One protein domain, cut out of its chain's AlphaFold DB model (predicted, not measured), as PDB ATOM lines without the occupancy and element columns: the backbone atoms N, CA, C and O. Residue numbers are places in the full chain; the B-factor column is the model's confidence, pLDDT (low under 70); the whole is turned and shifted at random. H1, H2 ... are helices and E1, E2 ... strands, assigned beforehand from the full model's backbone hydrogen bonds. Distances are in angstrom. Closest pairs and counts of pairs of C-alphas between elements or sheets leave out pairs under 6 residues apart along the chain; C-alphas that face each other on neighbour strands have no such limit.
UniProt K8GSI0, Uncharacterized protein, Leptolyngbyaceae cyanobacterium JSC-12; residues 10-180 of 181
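What this domain is: This is residues 10 to 180 of the 181 residues of an uncharacterized protein of Leptolyngbyaceae cyanobacterium JSC-12 (UniProt K8GSI0). A strongly twisted sheet folds over on itself into two crossed leaves, E2 E4 E8 and E1 E5 E7, partly face to face and joined where the first residues of E2 pair with E1. H1 packs on E2 and E4, with the small H2 beside its first half; E3 and E6 are short strands added along E2. The printed part has 171 residues, with two named helices and eight strands in the order H1 E1 E2 E3 H2 E4 E5 E6 E7 E8, a mixed class. The sheet is branched and antiparallel; the whole is compact and rounded, with a radius of gyration of the C-alphas of 16.0 A and spans of 44 by 39 by 34 A.

Where its parts are: H1, residues 10 to 25, begins at C-alpha 10 (-16.267, -0.061, -5.393) and is 22.6 A long. E1 is residues 31 to 35. E2, residues 61 to 73, is 29.4 A long and bends by 77 degrees at residue 70. E3 is residues 85 to 89, H2 residues 94 to 99. E4, residues 104 to 111, is 22.7 A long. E5, residues 121 to 133, measures 22.9 A and bends by 110 degrees at residue 130. E6 is residues 145 to 147. E7, residues 151 to 166, measures 22.5 A and bends by 112 degrees at residue 163. E8, residues 173 to 179, measures 19.1 A and ends at C-alpha 179 (-8.728, 13.873, -6.907).

How they stand to each other: E2 has four antiparallel neighbours: E1 and E3 on one side, E4 and E6 on the other side. E1 E2 E3 form a meander, each strand the antiparallel neighbour of the one before, with hairpins E1 and E2, and E2 and E3. N 32 and O 63 are 2.8 A apart, N 89 and O 70 2.8 A, N 69 and O 106 2.9 A, N 62 and O 146 2.9 A. E8 pairs with E4, N 107 and O 177 at 2.9 A. E5 pairs with E1, N 33 and O 126 at 2.8 A, and with E7, N 127 and O 158 at 2.8 A. The closest C-alphas of E5 and E8, which are not neighbour strands, are those of Leu 127 and Ile 177, 7.5 A apart. H1 is on the sheet at a height of 9.0 A, over E2 and slantwise to it at 39 degrees on the local plane. With residues 10 to 17 alone H1 touches H2, closest at the C-alphas of Arg 14 and Pro 94, 5.0 A, at a steep tilt of 54 degrees. Both helices have every O i to N i+4 pair within hydrogen-bond range.

The domain as a whole: The C-alphas farthest apart, Asn 95 and Leu 118, are 46.1 A apart. The printed part has no cut. The long links are E1 to E2, E2 to E3 and E5 to E6. Mean pLDDT of the printed part is 93.1; residue 51 alone is under 70.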
ATOM      1  N   GLN A  10     -15.606  -0.096  -6.694       92.69
ATOM      2  CA  GLN A  10     -16.267  -0.061  -5.393       92.69
ATOM      3  C   GLN A  10     -15.346   0.444  -4.275       92.69
ATOM      4  O   GLN A  10     -15.781   1.205  -3.412       92.69
ATOM      5  N   ALA A  11     -14.077   0.026  -4.265       93.31
ATOM      6  CA  ALA A  11     -13.109   0.508  -3.288       93.31
ATOM      7  C   ALA A  11     -12.822   2.008  -3.467       93.31
ATOM      8  O   ALA A  11     -12.775   2.723  -2.470       93.31
ATOM      9  N   ARG A  12     -12.755   2.522  -4.703       95.00
ATOM     10  CA  ARG A  12     -12.639   3.969  -4.959       95.00
ATOM     11  C   ARG A  12     -13.848   4.753  -4.447       95.00
ATOM     12  O   ARG A  12     -13.671   5.784  -3.809       95.00
ATOM     13  N   CYS A  13     -15.067   4.244  -4.633       95.88
ATOM     14  CA  CYS A  13     -16.269   4.862  -4.058       95.88
ATOM     15  C   CYS A  13     -16.264   4.845  -2.521       95.88
ATOM     16  O   CYS A  13     -16.694   5.814  -1.902       95.88
ATOM     17  N   ARG A  14     -15.739   3.785  -1.885       95.75
ATOM     18  CA  ARG A  14     -15.551   3.759  -0.421       95.75
ATOM     19  C   ARG A  14     -14.533   4.801   0.040       95.75
ATOM     20  O   ARG A  14     -14.773   5.463   1.047       95.75
ATOM     21  N   LEU A  15     -13.426   4.957  -0.687       95.12
ATOM     22  CA  LEU A  15     -12.415   5.974  -0.391       95.12
ATOM     23  C   LEU A  15     -12.994   7.385  -0.530       95.12
ATOM     24  O   LEU A  15     -12.823   8.186   0.385       95.12
ATOM     25  N   ALA A  16     -13.738   7.662  -1.606       95.62
ATOM     26  CA  ALA A  16     -14.428   8.936  -1.805       95.62
ATOM     27  C   ALA A  16     -15.408   9.243  -0.656       95.62
ATOM     28  O   ALA A  16     -15.299  10.294  -0.027       95.62
ATOM     29  N   ALA A  17     -16.286   8.293  -0.311       96.38
ATOM     30  CA  ALA A  17     -17.203   8.406   0.826       96.38
ATOM     31  C   ALA A  17     -16.473   8.737   2.136       96.38
ATOM     32  O   ALA A  17     -16.772   9.737   2.782       96.38
ATOM     33  N   SER A  18     -15.455   7.938   2.471       95.38
ATOM     34  CA  SER A  18     -14.676   8.094   3.707       95.38
ATOM     35  C   SER A  18     -13.975   9.450   3.770       95.38
ATOM     36  O   SER A  18     -13.773  10.013   4.841       95.38
ATOM     37  N   TYR A  19     -13.569   9.987   2.623       95.00
ATOM     38  CA  TYR A  19     -12.929  11.290   2.555       95.00
ATOM     39  C   TYR A  19     -13.915  12.430   2.811       95.00
ATOM     40  O   TYR A  19     -13.595  13.334   3.578       95.00
ATOM     41  N   VAL A  20     -15.107  12.366   2.209       96.56
ATOM     42  CA  VAL A  20     -16.170  13.348   2.452       96.56
ATOM     43  C   VAL A  20     -16.622  13.292   3.912       96.56
ATOM     44  O   VAL A  20     -16.743  14.343   4.530       96.56
ATOM     45  N   ASP A  21     -16.786  12.104   4.501       96.62
ATOM     46  CA  ASP A  21     -17.122  11.972   5.929       96.62
ATOM     47  C   ASP A  21     -16.056  12.622   6.829       96.62
ATOM     48  O   ASP A  21     -16.393  13.367   7.749       96.62
ATOM     49  N   ARG A  22     -14.760  12.406   6.544       95.19
ATOM     50  CA  ARG A  22     -13.666  13.066   7.284       95.19
ATOM     51  C   ARG A  22     -13.680  14.584   7.115       95.19
ATOM     52  O   ARG A  22     -13.479  15.295   8.094       95.19
ATOM     53  N   TYR A  23     -13.952  15.070   5.904       95.00
ATOM     54  CA  TYR A  23     -14.112  16.498   5.650       95.00
ATOM     55  C   TYR A  23     -15.267  17.094   6.456       95.00
ATOM     56  O   TYR A  23     -15.092  18.114   7.105       95.00
ATOM     57  N   LEU A  24     -16.436  16.451   6.458       94.81
ATOM     58  CA  LEU A  24     -17.605  16.939   7.192       94.81
ATOM     59  C   LEU A  24     -17.399  16.910   8.712       94.81
ATOM     60  O   LEU A  24     -17.945  17.759   9.413       94.81
ATOM     61  N   ALA A  25     -16.615  15.957   9.218       95.38
ATOM     62  CA  ALA A  25     -16.278  15.870  10.634       95.38
ATOM     63  C   ALA A  25     -15.319  16.983  11.090       95.38
ATOM     64  O   ALA A  25     -15.434  17.452  12.223       95.38
ATOM     65  N   ASP A  26     -14.382  17.402  10.233       92.81
ATOM     66  CA  ASP A  26     -13.394  18.429  10.565       92.81
ATOM     67  C   ASP A  26     -12.951  19.254   9.336       92.81
ATOM     68  O   ASP A  26     -11.832  19.104   8.835       92.81
ATOM     69  N   PRO A  27     -13.809  20.154   8.823       90.75
ATOM     70  CA  PRO A  27     -13.553  20.829   7.551       90.75
ATOM     71  C   PRO A  27     -12.361  21.795   7.629       90.75
ATOM     72  O   PRO A  27     -11.624  21.945   6.657       90.75
ATOM     73  N   LYS A  28     -12.088  22.365   8.813       90.38
ATOM     74  CA  LYS A  28     -10.933  23.245   9.096       90.38
ATOM     75  C   LYS A  28      -9.566  22.579   8.908       90.38
ATOM     76  O   LYS A  28      -8.558  23.282   8.859       90.38
ATOM     77  N   SER A  29      -9.518  21.254   8.797       90.88
ATOM     78  CA  SER A  29      -8.277  20.517   8.553       90.88
ATOM     79  C   SER A  29      -7.857  20.488   7.082       90.88
ATOM     80  O   SER A  29      -6.766  20.004   6.788       90.88
ATOM     81  N   TYR A  30      -8.673  21.014   6.163       95.25
ATOM     82  CA  TYR A  30      -8.440  20.927   4.721       95.25
ATOM     83  C   TYR A  30      -8.112  22.283   4.104       95.25
ATOM     84  O   TYR A  30      -8.862  23.252   4.226       95.25
ATOM     85  N   TRP A  31      -6.990  22.325   3.389       97.19
ATOM     86  CA  TRP A  31      -6.468  23.540   2.778       97.19
ATOM     87  C   TRP A  31      -5.891  23.247   1.399       97.19
ATOM     88  O   TRP A  31      -5.357  22.164   1.160       97.19
ATOM     89  N   VAL A  32      -5.953  24.224   0.499       97.56
ATOM     90  CA  VAL A  32      -5.206  24.196  -0.757       97.56
ATOM     91  C   VAL A  32      -3.969  25.065  -0.615       97.56
ATOM     92  O   VAL A  32      -4.076  26.278  -0.471       97.56
ATOM     93  N   ALA A  33      -2.792  24.455  -0.690       97.31
ATOM     94  CA  ALA A  33      -1.550  25.187  -0.860       97.31
ATOM     95  C   ALA A  33      -1.377  25.595  -2.326       97.31
ATOM     96  O   ALA A  33      -1.586  24.782  -3.229       97.31
ATOM     97  N   ILE A  34      -0.935  26.830  -2.551       97.12
ATOM     98  CA  ILE A  34      -0.508  27.324  -3.861       97.12
ATOM     99  C   ILE A  34       0.981  27.664  -3.841       97.12
ATOM    100  O   ILE A  34       1.525  28.122  -2.831       97.12
ATOM    101  N   GLY A  35       1.658  27.429  -4.959       95.81
ATOM    102  CA  GLY A  35       3.087  27.698  -5.078       95.81
ATOM    103  C   GLY A  35       3.601  27.592  -6.504       95.81
ATOM    104  O   GLY A  35       2.824  27.544  -7.464       95.81
ATOM    105  N   LYS A  36       4.928  27.525  -6.630       96.38
ATOM    106  CA  LYS A  36       5.658  27.533  -7.904       96.38
ATOM    107  C   LYS A  36       5.392  28.811  -8.711       96.38
ATOM    108  O   LYS A  36       4.706  28.796  -9.737       96.38
ATOM    109  N   ALA A  37       5.966  29.917  -8.242       95.12
ATOM    110  CA  ALA A  37       5.886  31.212  -8.913       95.12
ATOM    111  C   ALA A  37       6.790  31.299 -10.153       95.12
ATOM    112  O   ALA A  37       6.454  31.970 -11.125       95.12
ATOM    113  N   SER A  38       7.923  30.597 -10.150       95.56
ATOM    114  CA  SER A  38       8.832  30.566 -11.293       95.56
ATOM    115  C   SER A  38       8.248  29.734 -12.445       95.56
ATOM    116  O   SER A  38       7.530  28.760 -12.183       95.56
ATOM    117  N   PRO A  39       8.587  30.044 -13.708       95.94
ATOM    118  CA  PRO A  39       8.080  29.318 -14.866       95.94
ATOM    119  C   PRO A  39       8.457  27.835 -14.883       95.94
ATOM    120  O   PRO A  39       9.440  27.406 -14.264       95.94
ATOM    121  N   TRP A  40       7.654  27.048 -15.600       95.50
ATOM    122  CA  TRP A  40       8.063  25.718 -16.045       95.50
ATOM    123  C   TRP A  40       9.098  25.831 -17.165       95.50
ATOM    124  O   TRP A  40       9.199  26.860 -17.829       95.50
ATOM    125  N   LEU A  41       9.849  24.753 -17.409       95.38
ATOM    126  CA  LEU A  41      10.718  24.683 -18.588       95.38
ATOM    127  C   LEU A  41       9.897  24.778 -19.887       95.38
ATOM    128  O   LEU A  41      10.322  25.429 -20.835       95.38
ATOM    129  N   ASP A  42       8.716  24.156 -19.896       94.12
ATOM    130  CA  ASP A  42       7.691  24.293 -20.928       94.12
ATOM    131  C   ASP A  42       6.331  24.540 -20.253       94.12
ATOM    132  O   ASP A  42       5.770  23.655 -19.608       94.12
ATOM    133  N   GLU A  43       5.797  25.755 -20.387       91.88
ATOM    134  CA  GLU A  43       4.503  26.147 -19.805       91.88
ATOM    135  C   GLU A  43       3.312  25.413 -20.422       91.88
ATOM    136  O   GLU A  43       2.257  25.303 -19.800       91.88
ATOM    137  N   ASN A  44       3.452  24.906 -21.648       91.88
ATOM    138  CA  ASN A  44       2.380  24.161 -22.290       91.88
ATOM    139  C   ASN A  44       2.348  22.700 -21.862       91.88
ATOM    140  O   ASN A  44       1.279  22.095 -21.934       91.88
ATOM    141  N   ASN A  45       3.471  22.180 -21.361       91.00
ATOM    142  CA  ASN A  45       3.607  20.818 -20.866       91.00
ATOM    143  C   ASN A  45       4.226  20.810 -19.455       91.00
ATOM    144  O   ASN A  45       5.388  20.415 -19.295       91.00
ATOM    145  N   PRO A  46       3.470  21.229 -18.417       92.81
ATOM    146  CA  PRO A  46       3.919  21.121 -17.033       92.81
ATOM    147  C   PRO A  46       4.373  19.689 -16.708       92.81
ATOM    148  O   PRO A  46       3.734  18.729 -17.148       92.81
ATOM    149  N   PRO A  47       5.453  19.510 -15.928       92.38
ATOM    150  CA  PRO A  47       5.913  18.177 -15.559       92.38
ATOM    151  C   PRO A  47       4.858  17.470 -14.707       92.38
ATOM    152  O   PRO A  47       4.125  18.118 -13.963       92.38
ATOM    153  N   TYR A  48       4.820  16.140 -14.733       88.38
ATOM    154  CA  TYR A  48       4.007  15.399 -13.770       88.38
ATOM    155  C   TYR A  48       4.547  15.590 -12.342       88.38
ATOM    156  O   TYR A  48       5.767  15.680 -12.159       88.38
ATOM    157  N   PRO A  49       3.678  15.641 -11.317       85.56
ATOM    158  CA  PRO A  49       4.129  15.680  -9.935       85.56
ATOM    159  C   PRO A  49       4.958  14.443  -9.585       85.56
ATOM    160  O   PRO A  49       4.590  13.318  -9.928       85.56
ATOM    161  N   ALA A  50       6.078  14.636  -8.889       78.00
ATOM    162  CA  ALA A  50       6.868  13.509  -8.412       78.00
ATOM    163  C   ALA A  50       6.172  12.830  -7.219       78.00
ATOM    164  O   ALA A  50       5.626  13.488  -6.336       78.00
ATOM    165  N   ILE A  51       6.241  11.500  -7.161       65.25
ATOM    166  CA  ILE A  51       5.621  10.680  -6.102       65.25
ATOM    167  C   ILE A  51       6.172  10.947  -4.688       65.25
ATOM    168  O   ILE A  51       5.580  10.513  -3.708       65.25
ATOM    169  N   THR A  52       7.307  11.640  -4.575       70.75
ATOM    170  CA  THR A  52       7.993  11.960  -3.313       70.75
ATOM    171  C   THR A  52       7.810  13.413  -2.874       70.75
ATOM    172  O   THR A  52       8.510  13.876  -1.970       70.75
ATOM    173  N   VAL A  53       6.928  14.176  -3.528       74.50
ATOM    174  CA  VAL A  53       6.720  15.586  -3.186       74.50
ATOM    175  C   VAL A  53       6.028  15.686  -1.830       74.50
ATOM    176  O   VAL A  53       4.814  15.573  -1.715       74.50
ATOM    177  N   ASN A  54       6.827  15.952  -0.800       84.19
ATOM    178  CA  ASN A  54       6.344  16.152   0.568       84.19
ATOM    179  C   ASN A  54       6.066  17.634   0.883       84.19
ATOM    180  O   ASN A  54       5.533  17.957   1.946       84.19
ATOM    181  N   ARG A  55       6.476  18.550  -0.008       90.75
ATOM    182  CA  ARG A  55       6.377  20.007   0.159       90.75
ATOM    183  C   ARG A  55       6.103  20.691  -1.169       90.75
ATOM    184  O   ARG A  55       6.657  20.297  -2.189       90.75
ATOM    185  N   VAL A  56       5.304  21.751  -1.131       94.12
ATOM    186  CA  VAL A  56       5.038  22.608  -2.288       94.12
ATOM    187  C   VAL A  56       6.245  23.528  -2.530       94.12
ATOM    188  O   VAL A  56       6.605  24.293  -1.632       94.12
ATOM    189  N   PRO A  57       6.890  23.472  -3.711       93.56
ATOM    190  CA  PRO A  57       7.958  24.397  -4.088       93.56
ATOM    191  C   PRO A  57       7.477  25.846  -4.136       93.56
ATOM    192  O   PRO A  57       6.370  26.102  -4.606       93.56
ATOM    193  N   GLU A  58       8.337  26.790  -3.733       94.56
ATOM    194  CA  GLU A  58       8.040  28.234  -3.767       94.56
ATOM    195  C   GLU A  58       6.653  28.523  -3.161       94.56
ATOM    196  O   GLU A  58       5.782  29.092  -3.817       94.56
ATOM    197  N   LEU A  59       6.416  28.007  -1.948       95.69
ATOM    198  CA  LEU A  59       5.127  28.098  -1.270       95.69
ATOM    199  C   LEU A  59       4.697  29.566  -1.126       95.69
ATOM    200  O   LEU A  59       5.389  30.358  -0.490       95.69
ATOM    201  N   ILE A  60       3.533  29.899  -1.683       96.00
ATOM    202  CA  ILE A  60       2.945  31.243  -1.620       96.00
ATOM    203  C   ILE A  60       2.010  31.345  -0.415       96.00
ATOM    204  O   ILE A  60       2.069  32.314   0.340       96.00
ATOM    205  N   GLY A  61       1.172  30.330  -0.205       95.75
ATOM    206  CA  GLY A  61       0.257  30.285   0.928       95.75
ATOM    207  C   GLY A  61      -0.793  29.197   0.817       95.75
ATOM    208  O   GLY A  61      -0.742  28.351  -0.078       95.75
ATOM    209  N   PHE A  62      -1.722  29.221   1.766       97.00
ATOM    210  CA  PHE A  62      -2.792  28.249   1.926       97.00
ATOM    211  C   PHE A  62      -4.141  28.949   1.877       97.00
ATOM    212  O   PHE A  62      -4.342  29.960   2.540       97.00
ATOM    213  N   VAL A  63      -5.072  28.374   1.126       97.00
ATOM    214  CA  VAL A  63      -6.458  28.827   1.021       97.00
ATOM    215  C   VAL A  63      -7.364  27.772   1.640       97.00
ATOM    216  O   VAL A  63      -7.188  26.577   1.392       97.00
ATOM    217  N   TYR A  64      -8.328  28.190   2.452       96.94
ATOM    218  CA  TYR A  64      -9.256  27.270   3.100       96.94
ATOM    219  C   TYR A  64     -10.165  26.540   2.096       96.94
ATOM    220  O   TYR A  64     -10.748  27.154   1.198       96.94
ATOM    221  N   VAL A  65     -10.330  25.225   2.283       97.44
ATOM    222  CA  VAL A  65     -11.259  24.402   1.496       97.44
ATOM    223  C   VAL A  65     -12.656  24.468   2.107       97.44
ATOM    224  O   VAL A  65     -12.943  23.839   3.126       97.44
ATOM    225  N   HIS A  66     -13.568  25.165   1.440       95.81
ATOM    226  CA  HIS A  66     -14.950  25.313   1.908       95.81
ATOM    227  C   HIS A  66     -15.934  24.329   1.257       95.81
ATOM    228  O   HIS A  66     -17.092  24.265   1.673       95.81
ATOM    229  N   THR A  67     -15.487  23.550   0.267       96.31
ATOM    230  CA  THR A  67     -16.301  22.502  -0.358       96.31
ATOM    231  C   THR A  67     -15.488  21.225  -0.551       96.31
ATOM    232  O   THR A  67     -14.407  21.263  -1.132       96.31
ATOM    233  N   CYS A  68     -16.055  20.081  -0.156       97.06
ATOM    234  CA  CYS A  68     -15.625  18.747  -0.579       97.06
ATOM    235  C   CYS A  68     -16.848  17.923  -1.006       97.06
ATOM    236  O   CYS A  68     -17.814  17.820  -0.247       97.06
ATOM    237  N   LYS A  69     -16.835  17.345  -2.212       97.12
ATOM    238  CA  LYS A  69     -17.947  16.528  -2.735       97.12
ATOM    239  C   LYS A  69     -17.435  15.307  -3.486       97.12
ATOM    240  O   LYS A  69     -16.419  15.381  -4.171       97.12
ATOM    241  N   SER A  70     -18.175  14.202  -3.415       98.00
ATOM    242  CA  SER A  70     -17.990  13.098  -4.362       98.00
ATOM    243  C   SER A  70     -18.567  13.496  -5.716       98.00
ATOM    244  O   SER A  70     -19.659  14.061  -5.772       98.00
ATOM    245  N   VAL A  71     -17.846  13.216  -6.798       97.94
ATOM    246  CA  VAL A  71     -18.239  13.617  -8.156       97.94
ATOM    247  C   VAL A  71     -18.011  12.503  -9.170       97.94
ATOM    248  O   VAL A  71     -17.162  11.627  -8.975       97.94
ATOM    249  N   TYR A  72     -18.745  12.568 -10.278       96.81
ATOM    250  CA  TYR A  72     -18.475  11.800 -11.492       96.81
ATOM    251  C   TYR A  72     -18.340  12.731 -12.696       96.81
ATOM    252  O   TYR A  72     -18.839  13.852 -12.696       96.81
ATOM    253  N   GLU A  73     -17.631  12.262 -13.715       96.75
ATOM    254  CA  GLU A  73     -17.395  12.999 -14.956       96.75
ATOM    255  C   GLU A  73     -18.589  12.849 -15.908       96.75
ATOM    256  O   GLU A  73     -19.085  11.739 -16.115       96.75
ATOM    257  N   THR A  74     -19.067  13.957 -16.474       96.00
ATOM    258  CA  THR A  74     -20.192  13.980 -17.421       96.00
ATOM    259  C   THR A  74     -20.192  15.268 -18.231       96.00
ATOM    260  O   THR A  74     -19.906  16.326 -17.688       96.00
ATOM    261  N   ASP A  75     -20.578  15.210 -19.507       95.44
ATOM    262  CA  ASP A  75     -20.539  16.359 -20.427       95.44
ATOM    263  C   ASP A  75     -21.408  17.551 -19.988       95.44
ATOM    264  O   ASP A  75     -21.123  18.692 -20.350       95.44
ATOM    265  N   ILE A  76     -22.443  17.305 -19.181       94.81
ATOM    266  CA  ILE A  76     -23.419  18.314 -18.733       94.81
ATOM    267  C   ILE A  76     -23.264  18.708 -17.256       94.81
ATOM    268  O   ILE A  76     -24.153  19.349 -16.703       94.81
ATOM    269  N   GLY A  77     -22.164  18.308 -16.612       94.94
ATOM    270  CA  GLY A  77     -21.945  18.540 -15.184       94.94
ATOM    271  C   GLY A  77     -21.877  20.023 -14.817       94.94
ATOM    272  O   GLY A  77     -21.361  20.846 -15.581       94.94
ATOM    273  N   ILE A  78     -22.381  20.369 -13.630       96.25
ATOM    274  CA  ILE A  78     -22.408  21.762 -13.155       96.25
ATOM    275  C   ILE A  78     -21.034  22.296 -12.722       96.25
ATOM    276  O   ILE A  78     -20.806  23.505 -12.781       96.25
ATOM    277  N   ILE A  79     -20.113  21.424 -12.298       96.19
ATOM    278  CA  ILE A  79     -18.738  21.801 -11.954       96.19
ATOM    279  C   ILE A  79     -17.908  21.741 -13.231       96.19
ATOM    280  O   ILE A  79     -17.653  20.660 -13.764       96.19
ATOM    281  N   LYS A  80     -17.467  22.901 -13.711       94.88
ATOM    282  CA  LYS A  80     -16.666  23.025 -14.931       94.88
ATOM    283  C   LYS A  80     -15.204  23.235 -14.574       94.88
ATOM    284  O   LYS A  80     -14.881  24.175 -13.856       94.88
ATOM    285  N   THR A  81     -14.343  22.371 -15.093       89.06
ATOM    286  CA  THR A  81     -12.884  22.554 -15.091       89.06
ATOM    287  C   THR A  81     -12.412  22.858 -16.512       89.06
ATOM    288  O   THR A  81     -13.220  22.853 -17.438       89.06
ATOM    289  N   LEU A  82     -11.115  23.121 -16.703       84.06
ATOM    290  CA  LEU A  82     -10.573  23.437 -18.030       84.06
ATOM    291  C   LEU A  82     -10.842  22.321 -19.055       84.06
ATOM    292  O   LEU A  82     -11.171  22.609 -20.201       84.06
ATOM    293  N   ASP A  83     -10.736  21.065 -18.619       85.50
ATOM    294  CA  ASP A  83     -10.747  19.912 -19.525       85.50
ATOM    295  C   ASP A  83     -12.051  19.107 -19.465       85.50
ATOM    296  O   ASP A  83     -12.365  18.360 -20.391       85.50
ATOM    297  N   LYS A  84     -12.782  19.183 -18.344       94.56
ATOM    298  CA  LYS A  84     -13.864  18.246 -18.004       94.56
ATOM    299  C   LYS A  84     -14.964  18.890 -17.169       94.56
ATOM    300  O   LYS A  84     -14.711  19.806 -16.382       94.56
ATOM    301  N   ASN A  85     -16.160  18.322 -17.275       96.88
ATOM    302  CA  ASN A  85     -17.321  18.678 -16.470       96.88
ATOM    303  C   ASN A  85     -17.638  17.551 -15.474       96.88
ATOM    304  O   ASN A  85     -17.468  16.364 -15.771       96.88
ATOM    305  N   TYR A  86     -18.091  17.931 -14.282       97.81
ATOM    306  CA  TYR A  86     -18.373  17.014 -13.185       97.81
ATOM    307  C   TYR A  86     -19.723  17.312 -12.547       97.81
ATOM    308  O   TYR A  86     -20.101  18.470 -12.371       97.81
ATOM    309  N   GLU A  87     -20.423  16.253 -12.155       97.88
ATOM    310  CA  GLU A  87     -21.675  16.350 -11.415       97.88
ATOM    311  C   GLU A  87     -21.471  15.841  -9.980       97.88
ATOM    312  O   GLU A  87     -20.936  14.738  -9.782       97.88
ATOM    313  N   PRO A  88     -21.843  16.635  -8.961       97.50
ATOM    314  CA  PRO A  88     -21.713  16.224  -7.577       97.50
ATOM    315  C   PRO A  88     -22.812  15.262  -7.147       97.50
ATOM    316  O   PRO A  88     -23.979  15.390  -7.502       97.50
ATOM    317  N   VAL A  89     -22.438  14.341  -6.267       97.19
ATOM    318  CA  VAL A  89     -23.362  13.439  -5.590       97.19
ATOM    319  C   VAL A  89     -23.311  13.740  -4.099       97.19
ATOM    320  O   VAL A  89     -22.305  13.498  -3.431       97.19
ATOM    321  N   ASN A  90     -24.412  14.271  -3.568       93.44
ATOM    322  CA  ASN A  90     -24.558  14.600  -2.149       93.44
ATOM    323  C   ASN A  90     -24.868  13.332  -1.337       93.44
ATOM    324  O   ASN A  90     -25.999  13.113  -0.908       93.44
ATOM    325  N   SER A  91     -23.877  12.457  -1.186       93.38
ATOM    326  CA  SER A  91     -23.994  11.221  -0.413       93.38
ATOM    327  C   SER A  91     -22.625  10.749   0.064       93.38
ATOM    328  O   SER A  91     -21.632  10.895  -0.645       93.38
ATOM    329  N   THR A  92     -22.587  10.125   1.237       94.81
ATOM    330  CA  THR A  92     -21.420   9.385   1.739       94.81
ATOM    331  C   THR A  92     -21.675   7.876   1.771       94.81
ATOM    332  O   THR A  92     -20.851   7.103   2.240       94.81
ATOM    333  N   ASN A  93     -22.791   7.403   1.199       96.19
ATOM    334  CA  ASN A  93     -23.052   5.973   1.045       96.19
ATOM    335  C   ASN A  93     -22.288   5.417  -0.175       96.19
ATOM    336  O   ASN A  93     -22.644   5.754  -1.311       96.19
ATOM    337  N   PRO A  94     -21.316   4.500   0.004       94.38
ATOM    338  CA  PRO A  94     -20.498   3.999  -1.100       94.38
ATOM    339  C   PRO A  94     -21.291   3.304  -2.211       94.38
ATOM    340  O   PRO A  94     -20.861   3.319  -3.359       94.38
ATOM    341  N   ASN A  95     -22.441   2.698  -1.897       94.62
ATOM    342  CA  ASN A  95     -23.271   2.024  -2.896       94.62
ATOM    343  C   ASN A  95     -24.005   3.035  -3.783       94.62
ATOM    344  O   ASN A  95     -24.045   2.853  -4.994       94.62
ATOM    345  N   LEU A  96     -24.521   4.124  -3.198       96.44
ATOM    346  CA  LEU A  96     -25.133   5.212  -3.968       96.44
ATOM    347  C   LEU A  96     -24.097   5.901  -4.858       96.44
ATOM    348  O   LEU A  96     -24.363   6.151  -6.032       96.44
ATOM    349  N   LEU A  97     -22.896   6.140  -4.323       96.75
ATOM    350  CA  LEU A  97     -21.779   6.666  -5.103       96.75
ATOM    351  C   LEU A  97     -21.405   5.727  -6.253       96.75
ATOM    352  O   LEU A  97     -21.221   6.186  -7.376       96.75
ATOM    353  N   ALA A  98     -21.358   4.415  -6.007       95.50
ATOM    354  CA  ALA A  98     -21.047   3.446  -7.046       95.50
ATOM    355  C   ALA A  98     -22.103   3.425  -8.163       95.50
ATOM    356  O   ALA A  98     -21.748   3.443  -9.341       95.50
ATOM    357  N   SER A  99     -23.393   3.463  -7.810       96.06
ATOM    358  CA  SER A  99     -24.493   3.559  -8.779       96.06
ATOM    359  C   SER A  99     -24.427   4.839  -9.615       96.06
ATOM    360  O   SER A  99     -24.650   4.788 -10.822       96.06
ATOM    361  N   ALA A 100     -24.070   5.969  -8.999       95.44
ATOM    362  CA  ALA A 100     -23.898   7.256  -9.676       95.44
ATOM    363  C   ALA A 100     -22.541   7.402 -10.388       95.44
ATOM    364  O   ALA A 100     -22.261   8.429 -10.994       95.44
ATOM    365  N   LYS A 101     -21.683   6.383 -10.309       95.81
ATOM    366  CA  LYS A 101     -20.302   6.390 -10.793       95.81
ATOM    367  C   LYS A 101     -19.397   7.466 -10.158       95.81
ATOM    368  O   LYS A 101     -18.380   7.839 -10.736       95.81
ATOM    369  N   ALA A 102     -19.735   7.950  -8.966       96.56
ATOM    370  CA  ALA A 102     -19.009   9.000  -8.259       96.56
ATOM    371  C   ALA A 102     -17.820   8.431  -7.471       96.56
ATOM    372  O   ALA A 102     -17.917   8.107  -6.289       96.56
ATOM    373  N   ASN A 103     -16.689   8.267  -8.155       94.81
ATOM    374  CA  ASN A 103     -15.457   7.703  -7.595       94.81
ATOM    375  C   ASN A 103     -14.297   8.707  -7.527       94.81
ATOM    376  O   ASN A 103     -13.151   8.290  -7.357       94.81
ATOM    377  N   LYS A 104     -14.584   9.997  -7.713       96.06
ATOM    378  CA  LYS A 104     -13.626  11.103  -7.638       96.06
ATOM    379  C   LYS A 104     -14.071  12.087  -6.562       96.06
ATOM    380  O   LYS A 104     -15.239  12.092  -6.168       96.06
ATOM    381  N   LEU A 105     -13.152  12.932  -6.112       96.94
ATOM    382  CA  LEU A 105     -13.452  14.007  -5.169       96.94
ATOM    383  C   LEU A 105     -13.200  15.364  -5.793       96.94
ATOM    384  O   LEU A 105     -12.178  15.570  -6.440       96.94
ATOM    385  N   TYR A 106     -14.118  16.280  -5.534       97.38
ATOM    386  CA  TYR A 106     -13.991  17.692  -5.830       97.38
ATOM    387  C   TYR A 106     -13.691  18.462  -4.554       97.38
ATOM    388  O   TYR A 106     -14.393  18.279  -3.557       97.38
ATOM    389  N   PHE A 107     -12.700  19.345  -4.620       97.38
ATOM    390  CA  PHE A 107     -12.402  20.333  -3.593       97.38
ATOM    391  C   PHE A 107     -12.432  21.730  -4.196       97.38
ATOM    392  O   PHE A 107     -11.933  21.934  -5.305       97.38
ATOM    393  N   GLU A 108     -12.978  22.676  -3.440       97.31
ATOM    394  CA  GLU A 108     -13.058  24.083  -3.822       97.31
ATOM    395  C   GLU A 108     -12.546  24.966  -2.691       97.31
ATOM    396  O   GLU A 108     -12.867  24.758  -1.514       97.31
ATOM    397  N   ALA A 109     -11.768  25.960  -3.084       97.38
ATOM    398  CA  ALA A 109     -11.321  27.058  -2.254       97.38
ATOM    399  C   ALA A 109     -11.470  28.366  -3.045       97.38
ATOM    400  O   ALA A 109     -11.456  28.351  -4.278       97.38
ATOM    401  N   ILE A 110     -11.580  29.496  -2.349       96.94
ATOM    402  CA  ILE A 110     -11.628  30.822  -2.979       96.94
ATOM    403  C   ILE A 110     -10.381  31.579  -2.554       96.94
ATOM    404  O   ILE A 110     -10.215  31.853  -1.369       96.94
ATOM    405  N   LEU A 111      -9.510  31.888  -3.511       96.06
ATOM    406  CA  LEU A 111      -8.354  32.754  -3.305       96.06
ATOM    407  C   LEU A 111      -8.798  34.212  -3.512       96.06
ATOM    408  O   LEU A 111      -9.165  34.557  -4.640       96.06
ATOM    409  N   PRO A 112      -8.766  35.062  -2.472       94.88
ATOM    410  CA  PRO A 112      -9.084  36.480  -2.621       94.88
ATOM    411  C   PRO A 112      -8.086  37.173  -3.546       94.88
ATOM    412  O   PRO A 112      -6.889  36.886  -3.495       94.88
ATOM    413  N   HIS A 113      -8.552  38.108  -4.370       91.31
ATOM    414  CA  HIS A 113      -7.680  38.858  -5.279       91.31
ATOM    415  C   HIS A 113      -6.646  39.718  -4.533       91.31
ATOM    416  O   HIS A 113      -5.554  39.956  -5.043       91.31
ATOM    417  N   GLU A 114      -6.946  40.145  -3.309       92.00
ATOM    418  CA  GLU A 114      -6.052  40.901  -2.433       92.00
ATOM    419  C   GLU A 114      -5.050  40.026  -1.660       92.00
ATOM    420  O   GLU A 114      -4.115  40.549  -1.051       92.00
ATOM    421  N   ALA A 115      -5.230  38.700  -1.666       89.06
ATOM    422  CA  ALA A 115      -4.420  37.783  -0.865       89.06
ATOM    423  C   ALA A 115      -2.977  37.650  -1.370       89.06
ATOM    424  O   ALA A 115      -2.066  37.341  -0.599       89.06
ATOM    425  N   THR A 116      -2.754  37.880  -2.664       85.81
ATOM    426  CA  THR A 116      -1.424  37.859  -3.273       85.81
ATOM    427  C   THR A 116      -1.176  39.137  -4.075       85.81
ATOM    428  O   THR A 116      -2.125  39.756  -4.554       85.81
ATOM    429  N   PRO A 117       0.091  39.563  -4.254       83.38
ATOM    430  CA  PRO A 117       0.402  40.752  -5.043       83.38
ATOM    431  C   PRO A 117      -0.148  40.676  -6.475       83.38
ATOM    432  O   PRO A 117      -0.231  39.589  -7.057       83.38
ATOM    433  N   LEU A 118      -0.451  41.837  -7.065       83.38
ATOM    434  CA  LEU A 118      -0.829  41.945  -8.477       83.38
ATOM    435  C   LEU A 118       0.229  41.270  -9.362       83.38
ATOM    436  O   LEU A 118       1.429  41.413  -9.115       83.38
ATOM    437  N   SER A 119      -0.218  40.529 -10.379       78.62
ATOM    438  CA  SER A 119       0.654  39.772 -11.291       78.62
ATOM    439  C   SER A 119       1.465  38.655 -10.623       78.62
ATOM    440  O   SER A 119       2.381  38.102 -11.233       78.62
ATOM    441  N   SER A 120       1.136  38.281  -9.382       87.38
ATOM    442  CA  SER A 120       1.623  37.021  -8.830       87.38
ATOM    443  C   SER A 120       1.094  35.861  -9.665       87.38
ATOM    444  O   SER A 120      -0.050  35.865 -10.127       87.38
ATOM    445  N   THR A 121       1.954  34.868  -9.875       94.38
ATOM    446  CA  THR A 121       1.607  33.663 -10.622       94.38
ATOM    447  C   THR A 121       1.849  32.439  -9.764       94.38
ATOM    448  O   THR A 121       2.756  32.420  -8.931       94.38
ATOM    449  N   TYR A 122       1.044  31.407  -9.969       95.81
ATOM    450  CA  TYR A 122       1.271  30.100  -9.368       95.81
ATOM    451  C   TYR A 122       0.964  28.994 -10.375       95.81
ATOM    452  O   TYR A 122       0.205  29.177 -11.330       95.81
ATOM    453  N   ARG A 123       1.603  27.843 -10.180       96.50
ATOM    454  CA  ARG A 123       1.561  26.695 -11.107       96.50
ATOM    455  C   ARG A 123       1.301  25.364 -10.422       96.50
ATOM    456  O   ARG A 123       1.152  24.337 -11.084       96.50
ATOM    457  N   ILE A 124       1.304  25.372  -9.096       95.81
ATOM    458  CA  ILE A 124       1.002  24.211  -8.278       95.81
ATOM    459  C   ILE A 124      -0.178  24.548  -7.381       95.81
ATOM    460  O   ILE A 124      -0.181  25.585  -6.718       95.81
ATOM    461  N   LYS A 125      -1.124  23.610  -7.323       95.94
ATOM    462  CA  LYS A 125      -2.151  23.507  -6.284       95.94
ATOM    463  C   LYS A 125      -1.952  22.175  -5.579       95.94
ATOM    464  O   LYS A 125      -1.799  21.151  -6.247       95.94
ATOM    465  N   ALA A 126      -1.980  22.160  -4.256       96.19
ATOM    466  CA  ALA A 126      -1.892  20.930  -3.486       96.19
ATOM    467  C   ALA A 126      -2.968  20.884  -2.408       96.19
ATOM    468  O   ALA A 126      -3.140  21.843  -1.666       96.19
ATOM    469  N   LEU A 127      -3.680  19.762  -2.319       96.12
ATOM    470  CA  LEU A 127      -4.562  19.484  -1.196       96.12
ATOM    471  C   LEU A 127      -3.698  19.071  -0.011       96.12
ATOM    472  O   LEU A 127      -2.975  18.070  -0.075       96.12
ATOM    473  N   CYS A 128      -3.805  19.827   1.068       95.94
ATOM    474  CA  CYS A 128      -3.034  19.634   2.275       95.94
ATOM    475  C   CYS A 128      -3.950  19.406   3.476       95.94
ATOM    476  O   CYS A 128      -5.047  19.961   3.567       95.94
ATOM    477  N   THR A 129      -3.461  18.595   4.408       94.06
ATOM    478  CA  THR A 129      -4.096  18.337   5.704       94.06
ATOM    479  C   THR A 129      -3.087  18.512   6.832       94.06
ATOM    480  O   THR A 129      -1.889  18.656   6.573       94.06
ATOM    481  N   ASN A 130      -3.561  18.525   8.082       91.62
ATOM    482  CA  ASN A 130      -2.724  18.710   9.275       91.62
ATOM    483  C   ASN A 130      -1.840  19.964   9.185       91.62
ATOM    484  O   ASN A 130      -0.663  19.932   9.541       91.62
ATOM    485  N   VAL A 131      -2.391  21.052   8.644       93.62
ATOM    486  CA  VAL A 131      -1.652  22.305   8.490       93.62
ATOM    487  C   VAL A 131      -1.490  22.956   9.859       93.62
ATOM    488  O   VAL A 131      -2.461  23.145  10.590       93.62
ATOM    489  N   VAL A 132      -0.252  23.293  10.199       93.81
ATOM    490  CA  VAL A 132       0.120  23.964  11.438       93.81
ATOM    491  C   VAL A 132       0.538  25.384  11.094       93.81
ATOM    492  O   VAL A 132       1.534  25.596  10.402       93.81
ATOM    493  N   PHE A 133      -0.215  26.354  11.596       93.94
ATOM    494  CA  PHE A 133       0.081  27.774  11.437       93.94
ATOM    495  C   PHE A 133       0.772  28.322  12.686       93.94
ATOM    496  O   PHE A 133       0.472  27.896  13.800       93.94
ATOM    497  N   ALA A 134       1.661  29.298  12.502       93.75
ATOM    498  CA  ALA A 134       2.307  30.021  13.594       93.75
ATOM    499  C   ALA A 134       1.277  30.740  14.475       93.75
ATOM    500  O   ALA A 134       1.385  30.719  15.699       93.75
ATOM    501  N   ASN A 135       0.242  31.305  13.845       88.50
ATOM    502  CA  ASN A 135      -0.924  31.867  14.510       88.50
ATOM    503  C   ASN A 135      -2.166  31.115  14.040       88.50
ATOM    504  O   ASN A 135      -2.480  31.100  12.851       88.50
ATOM    505  N   THR A 136      -2.878  30.474  14.966       81.25
ATOM    506  CA  THR A 136      -4.121  29.783  14.616       81.25
ATOM    507  C   THR A 136      -5.196  30.816  14.264       81.25
ATOM    508  O   THR A 136      -5.476  31.690  15.088       81.25
ATOM    509  N   PRO A 137      -5.820  30.744  13.073       81.94
ATOM    510  CA  PRO A 137      -6.900  31.653  12.724       81.94
ATOM    511  C   PRO A 137      -8.108  31.419  13.640       81.94
ATOM    512  O   PRO A 137      -8.574  30.292  13.806       81.94
ATOM    513  N   ASN A 138      -8.629  32.499  14.226       75.69
ATOM    514  CA  ASN A 138      -9.784  32.449  15.134       75.69
ATOM    515  C   ASN A 138     -11.101  32.135  14.408       75.69
ATOM    516  O   ASN A 138     -12.056  31.668  15.026       75.69
ATOM    517  N   ILE A 139     -11.163  32.414  13.105       81.38
ATOM    518  CA  ILE A 139     -12.315  32.166  12.240       81.38
ATOM    519  C   ILE A 139     -11.788  31.482  10.987       81.38
ATOM    520  O   ILE A 139     -10.829  31.958  10.387       81.38
ATOM    521  N   VAL A 140     -12.421  30.375  10.606       88.00
ATOM    522  CA  VAL A 140     -12.120  29.634   9.380       88.00
ATOM    523  C   VAL A 140     -13.352  29.680   8.485       88.00
ATOM    524  O   VAL A 140     -14.452  29.365   8.936       88.00
ATOM    525  N   GLY A 141     -13.176  30.098   7.234       91.50
ATOM    526  CA  GLY A 141     -14.273  30.268   6.289       91.50
ATOM    527  C   GLY A 141     -13.785  30.470   4.856       91.50
ATOM    528  O   GLY A 141     -12.572  30.544   4.634       91.50
ATOM    529  N   PRO A 142     -14.712  30.523   3.879       93.56
ATOM    530  CA  PRO A 142     -14.378  30.854   2.495       93.56
ATOM    531  C   PRO A 142     -13.536  32.130   2.435       93.56
ATOM    532  O   PRO A 142     -13.676  32.983   3.308       93.56
ATOM    533  N   GLU A 143     -12.668  32.243   1.429       94.25
ATOM    534  CA  GLU A 143     -11.769  33.397   1.240       94.25
ATOM    535  C   GLU A 143     -10.649  33.530   2.285       94.25
ATOM    536  O   GLU A 143      -9.779  34.387   2.156       94.25
ATOM    537  N   LEU A 144     -10.576  32.647   3.286       95.19
ATOM    538  CA  LEU A 144      -9.449  32.660   4.210       95.19
ATOM    539  C   LEU A 144      -8.162  32.206   3.514       95.19
ATOM    540  O   LEU A 144      -8.022  31.042   3.124       95.19
ATOM    541  N   PHE A 145      -7.207  33.129   3.439       95.44
ATOM    542  CA  PHE A 145      -5.843  32.895   2.991       95.44
ATOM    543  C   PHE A 145      -4.853  33.098   4.138       95.44
ATOM    544  O   PHE A 145      -4.950  34.070   4.884       95.44
ATOM    545  N   ILE A 146      -3.880  32.196   4.241       95.25
ATOM    546  CA  ILE A 146      -2.748  32.291   5.163       95.25
ATOM    547  C   ILE A 146      -1.458  32.312   4.347       95.25
ATOM    548  O   ILE A 146      -1.249  31.452   3.484       95.25
ATOM    549  N   SER A 147      -0.581  33.279   4.623       94.81
ATOM    550  CA  SER A 147       0.696  33.398   3.916       94.81
ATOM    551  C   SER A 147       1.561  32.160   4.149       94.81
ATOM    552  O   SER A 147       1.621  31.626   5.253       94.81
ATOM    553  N   GLY A 148       2.316  31.738   3.131       93.81
ATOM    554  CA  GLY A 148       3.270  30.634   3.254       93.81
ATOM    555  C   GLY A 148       4.335  30.873   4.329       93.81
ATOM    556  O   GLY A 148       4.863  29.918   4.888       93.81
ATOM    557  N   SER A 149       4.604  32.140   4.663       93.56
ATOM    558  CA  SER A 149       5.514  32.532   5.746       93.56
ATOM    559  C   SER A 149       4.980  32.233   7.154       93.56
ATOM    560  O   SER A 149       5.764  32.146   8.095       93.56
ATOM    561  N   GLU A 150       3.669  32.037   7.303       94.50
ATOM    562  CA  GLU A 150       3.007  31.747   8.581       94.50
ATOM    563  C   GLU A 150       2.792  30.243   8.810       94.50
ATOM    564  O   GLU A 150       2.203  29.841   9.813       94.50
ATOM    565  N   VAL A 151       3.251  29.391   7.890       93.88
ATOM    566  CA  VAL A 151       3.033  27.942   7.934       93.88
ATOM    567  C   VAL A 151       4.262  27.254   8.511       93.88
ATOM    568  O   VAL A 151       5.367  27.384   7.989       93.88
ATOM    569  N   LEU A 152       4.059  26.483   9.576       94.12
ATOM    570  CA  LEU A 152       5.110  25.733  10.257       94.12
ATOM    571  C   LEU A 152       5.257  24.317   9.695       94.12
ATOM    572  O   LEU A 152       6.373  23.851   9.467       94.12
ATOM    573  N   ASP A 153       4.137  23.630   9.471       94.69
ATOM    574  CA  ASP A 153       4.118  22.259   8.961       94.69
ATOM    575  C   ASP A 153       2.796  21.952   8.247       94.69
ATOM    576  O   ASP A 153       1.805  22.660   8.417       94.69
ATOM    577  N   TYR A 154       2.789  20.917   7.413       95.56
ATOM    578  CA  TYR A 154       1.610  20.394   6.730       95.56
ATOM    579  C   TYR A 154       1.902  19.026   6.115       95.56
ATOM    580  O   TYR A 154       3.051  18.660   5.853       95.56
ATOM    581  N   PHE A 155       0.847  18.282   5.801       94.38
ATOM    582  CA  PHE A 155       0.920  17.067   5.000       94.38
ATOM    583  C   PHE A 155       0.320  17.309   3.613       94.38
ATOM    584  O   PHE A 155      -0.812  17.782   3.510       94.38
ATOM    585  N   VAL A 156       1.058  16.969   2.552       94.69
ATOM    586  CA  VAL A 156       0.561  17.011   1.168       94.69
ATOM    587  C   VAL A 156      -0.152  15.698   0.869       94.69
ATOM    588  O   VAL A 156       0.480  14.648   0.824       94.69
ATOM    589  N   ASP A 157      -1.463  15.756   0.653       91.50
ATOM    590  CA  ASP A 157      -2.267  14.574   0.322       91.50
ATOM    591  C   ASP A 157      -2.449  14.412  -1.195       91.50
ATOM    592  O   ASP A 157      -2.512  13.304  -1.727       91.50
ATOM    593  N   TRP A 158      -2.514  15.528  -1.921       92.50
ATOM    594  CA  TRP A 158      -2.596  15.516  -3.376       92.50
ATOM    595  C   TRP A 158      -1.935  16.749  -3.968       92.50
ATOM    596  O   TRP A 158      -1.970  17.817  -3.364       92.50
ATOM    597  N   ILE A 159      -1.380  16.628  -5.168       93.38
ATOM    598  CA  ILE A 159      -0.713  17.731  -5.854       93.38
ATOM    599  C   ILE A 159      -1.049  17.717  -7.343       93.38
ATOM    600  O   ILE A 159      -1.107  16.668  -7.979       93.38
ATOM    601  N   VAL A 160      -1.279  18.906  -7.888       92.38
ATOM    602  CA  VAL A 160      -1.585  19.137  -9.297       92.38
ATOM    603  C   VAL A 160      -0.629  20.193  -9.827       92.38
ATOM    604  O   VAL A 160      -0.496  21.272  -9.249       92.38
ATOM    605  N   HIS A 161       0.024  19.880 -10.943       93.75
ATOM    606  CA  HIS A 161       0.784  20.845 -11.728       93.75
ATOM    607  C   HIS A 161      -0.097  21.358 -12.865       93.75
ATOM    608  O   HIS A 161      -0.808  20.584 -13.503       93.75
ATOM    609  N   HIS A 162      -0.063  22.661 -13.111       92.81
ATOM    610  CA  HIS A 162      -0.849  23.309 -14.152       92.81
ATOM    611  C   HIS A 162      -0.065  24.461 -14.788       92.81
ATOM    612  O   HIS A 162       0.998  24.855 -14.298       92.81
ATOM    613  N   LYS A 163      -0.583  24.994 -15.899       93.12
ATOM    614  CA  LYS A 163      -0.054  26.217 -16.524       93.12
ATOM    615  C   LYS A 163      -0.164  27.398 -15.562       93.12
ATOM    616  O   LYS A 163      -0.981  27.349 -14.643       93.12
ATOM    617  N   ALA A 164       0.612  28.453 -15.779       93.62
ATOM    618  CA  ALA A 164       0.526  29.661 -14.962       93.62
ATOM    619  C   ALA A 164      -0.926  30.152 -14.788       93.62
ATOM    620  O   ALA A 164      -1.667  30.309 -15.759       93.62
ATOM    621  N   VAL A 165      -1.316  30.383 -13.535       92.75
ATOM    622  CA  VAL A 165      -2.509  31.149 -13.174       92.75
ATOM    623  C   VAL A 165      -2.027  32.475 -12.618       92.75
ATOM    624  O   VAL A 165      -1.221  32.487 -11.688       92.75
ATOM    625  N   GLU A 166      -2.495  33.570 -13.204       91.81
ATOM    626  CA  GLU A 166      -2.113  34.929 -12.822       91.81
ATOM    627  C   GLU A 166      -3.218  35.564 -11.984       91.81
ATOM    628  O   GLU A 166      -4.401  35.382 -12.276       91.81
ATOM    629  N   ASN A 167      -2.845  36.300 -10.938       89.38
ATOM    630  CA  ASN A 167      -3.782  37.143 -10.206       89.38
ATOM    631  C   ASN A 167      -3.998  38.466 -10.961       89.38
ATOM    632  O   ASN A 167      -3.060  39.256 -11.120       89.38
ATOM    633  N   ASP A 168      -5.235  38.697 -11.407       87.81
ATOM    634  CA  ASP A 168      -5.667  39.912 -12.110       87.81
ATOM    635  C   ASP A 168      -5.849  41.119 -11.169       87.81
ATOM    636  O   ASP A 168      -6.016  42.248 -11.632       87.81
ATOM    637  N   GLY A 169      -5.792  40.888  -9.852       87.25
ATOM    638  CA  GLY A 169      -5.964  41.890  -8.804       87.25
ATOM    639  C   GLY A 169      -7.381  42.447  -8.699       87.25
ATOM    640  O   GLY A 169      -7.558  43.501  -8.091       87.25
ATOM    641  N   GLN A 170      -8.375  41.789  -9.301       88.69
ATOM    642  CA  GLN A 170      -9.770  42.242  -9.311       88.69
ATOM    643  C   GLN A 170     -10.762  41.132  -8.968       88.69
ATOM    644  O   GLN A 170     -11.810  41.413  -8.386       88.69
ATOM    645  N   THR A 171     -10.457  39.885  -9.327       91.31
ATOM    646  CA  THR A 171     -11.403  38.775  -9.250       91.31
ATOM    647  C   THR A 171     -10.911  37.707  -8.287       91.31
ATOM    648  O   THR A 171      -9.812  37.168  -8.434       91.31
ATOM    649  N   ASN A 172     -11.760  37.335  -7.327       94.12
ATOM    650  CA  ASN A 172     -11.499  36.173  -6.486       94.12
ATOM    651  C   ASN A 172     -11.426  34.915  -7.360       94.12
ATOM    652  O   ASN A 172     -12.286  34.671  -8.211       94.12
ATOM    653  N   GLN A 173     -10.396  34.103  -7.151       94.06
ATOM    654  CA  GLN A 173     -10.153  32.923  -7.969       94.06
ATOM    655  C   GLN A 173     -10.733  31.681  -7.312       94.06
ATOM    656  O   GLN A 173     -10.442  31.378  -6.155       94.06
ATOM    657  N   VAL A 174     -11.496  30.905  -8.079       95.00
ATOM    658  CA  VAL A 174     -11.972  29.593  -7.636       95.00
ATOM    659  C   VAL A 174     -10.871  28.562  -7.878       95.00
ATOM    660  O   VAL A 174     -10.531  28.216  -9.013       95.00
ATOM    661  N   VAL A 175     -10.290  28.065  -6.792       95.75
ATOM    662  CA  VAL A 175      -9.213  27.078  -6.809       95.75
ATOM    663  C   VAL A 175      -9.818  25.688  -6.653       95.75
ATOM    664  O   VAL A 175     -10.243  25.289  -5.571       95.75
ATOM    665  N   GLN A 176      -9.852  24.949  -7.759       95.75
ATOM    666  CA  GLN A 176     -10.459  23.622  -7.836       95.75
ATOM    667  C   GLN A 176      -9.405  22.513  -7.878       95.75
ATOM    668  O   GLN A 176      -8.399  22.635  -8.585       95.75
ATOM    669  N   ILE A 177      -9.668  21.408  -7.177       95.56
ATOM    670  CA  ILE A 177      -8.907  20.155  -7.284       95.56
ATOM    671  C   ILE A 177      -9.881  19.001  -7.525       95.56
ATOM    672  O   ILE A 177     -10.832  18.814  -6.767       95.56
ATOM    673  N   ILE A 178      -9.597  18.197  -8.554       95.12
ATOM    674  CA  ILE A 178     -10.208  16.882  -8.752       95.12
ATOM    675  C   ILE A 178      -9.188  15.825  -8.340       95.12
ATOM    676  O   ILE A 178      -8.097  15.755  -8.904       95.12
ATOM    677  N   ARG A 179      -9.540  15.008  -7.348       92.56
ATOM    678  CA  ARG A 179      -8.728  13.873  -6.907       92.56
ATOM    679  C   ARG A 179      -9.306  12.568  -7.432       92.56
ATOM    680  O   ARG A 179     -10.496  12.291  -7.264       92.56
ATOM    681  N   GLU A 180      -8.427  11.752  -7.999       89.06
ATOM    682  CA  GLU A 180      -8.713  10.398  -8.469       89.06
ATOM    683  C   GLU A 180      -8.005   9.359  -7.573       89.06
ATOM    684  O   GLU A 180      -7.053   9.696  -6.863       89.06
TER     685      GLU A 180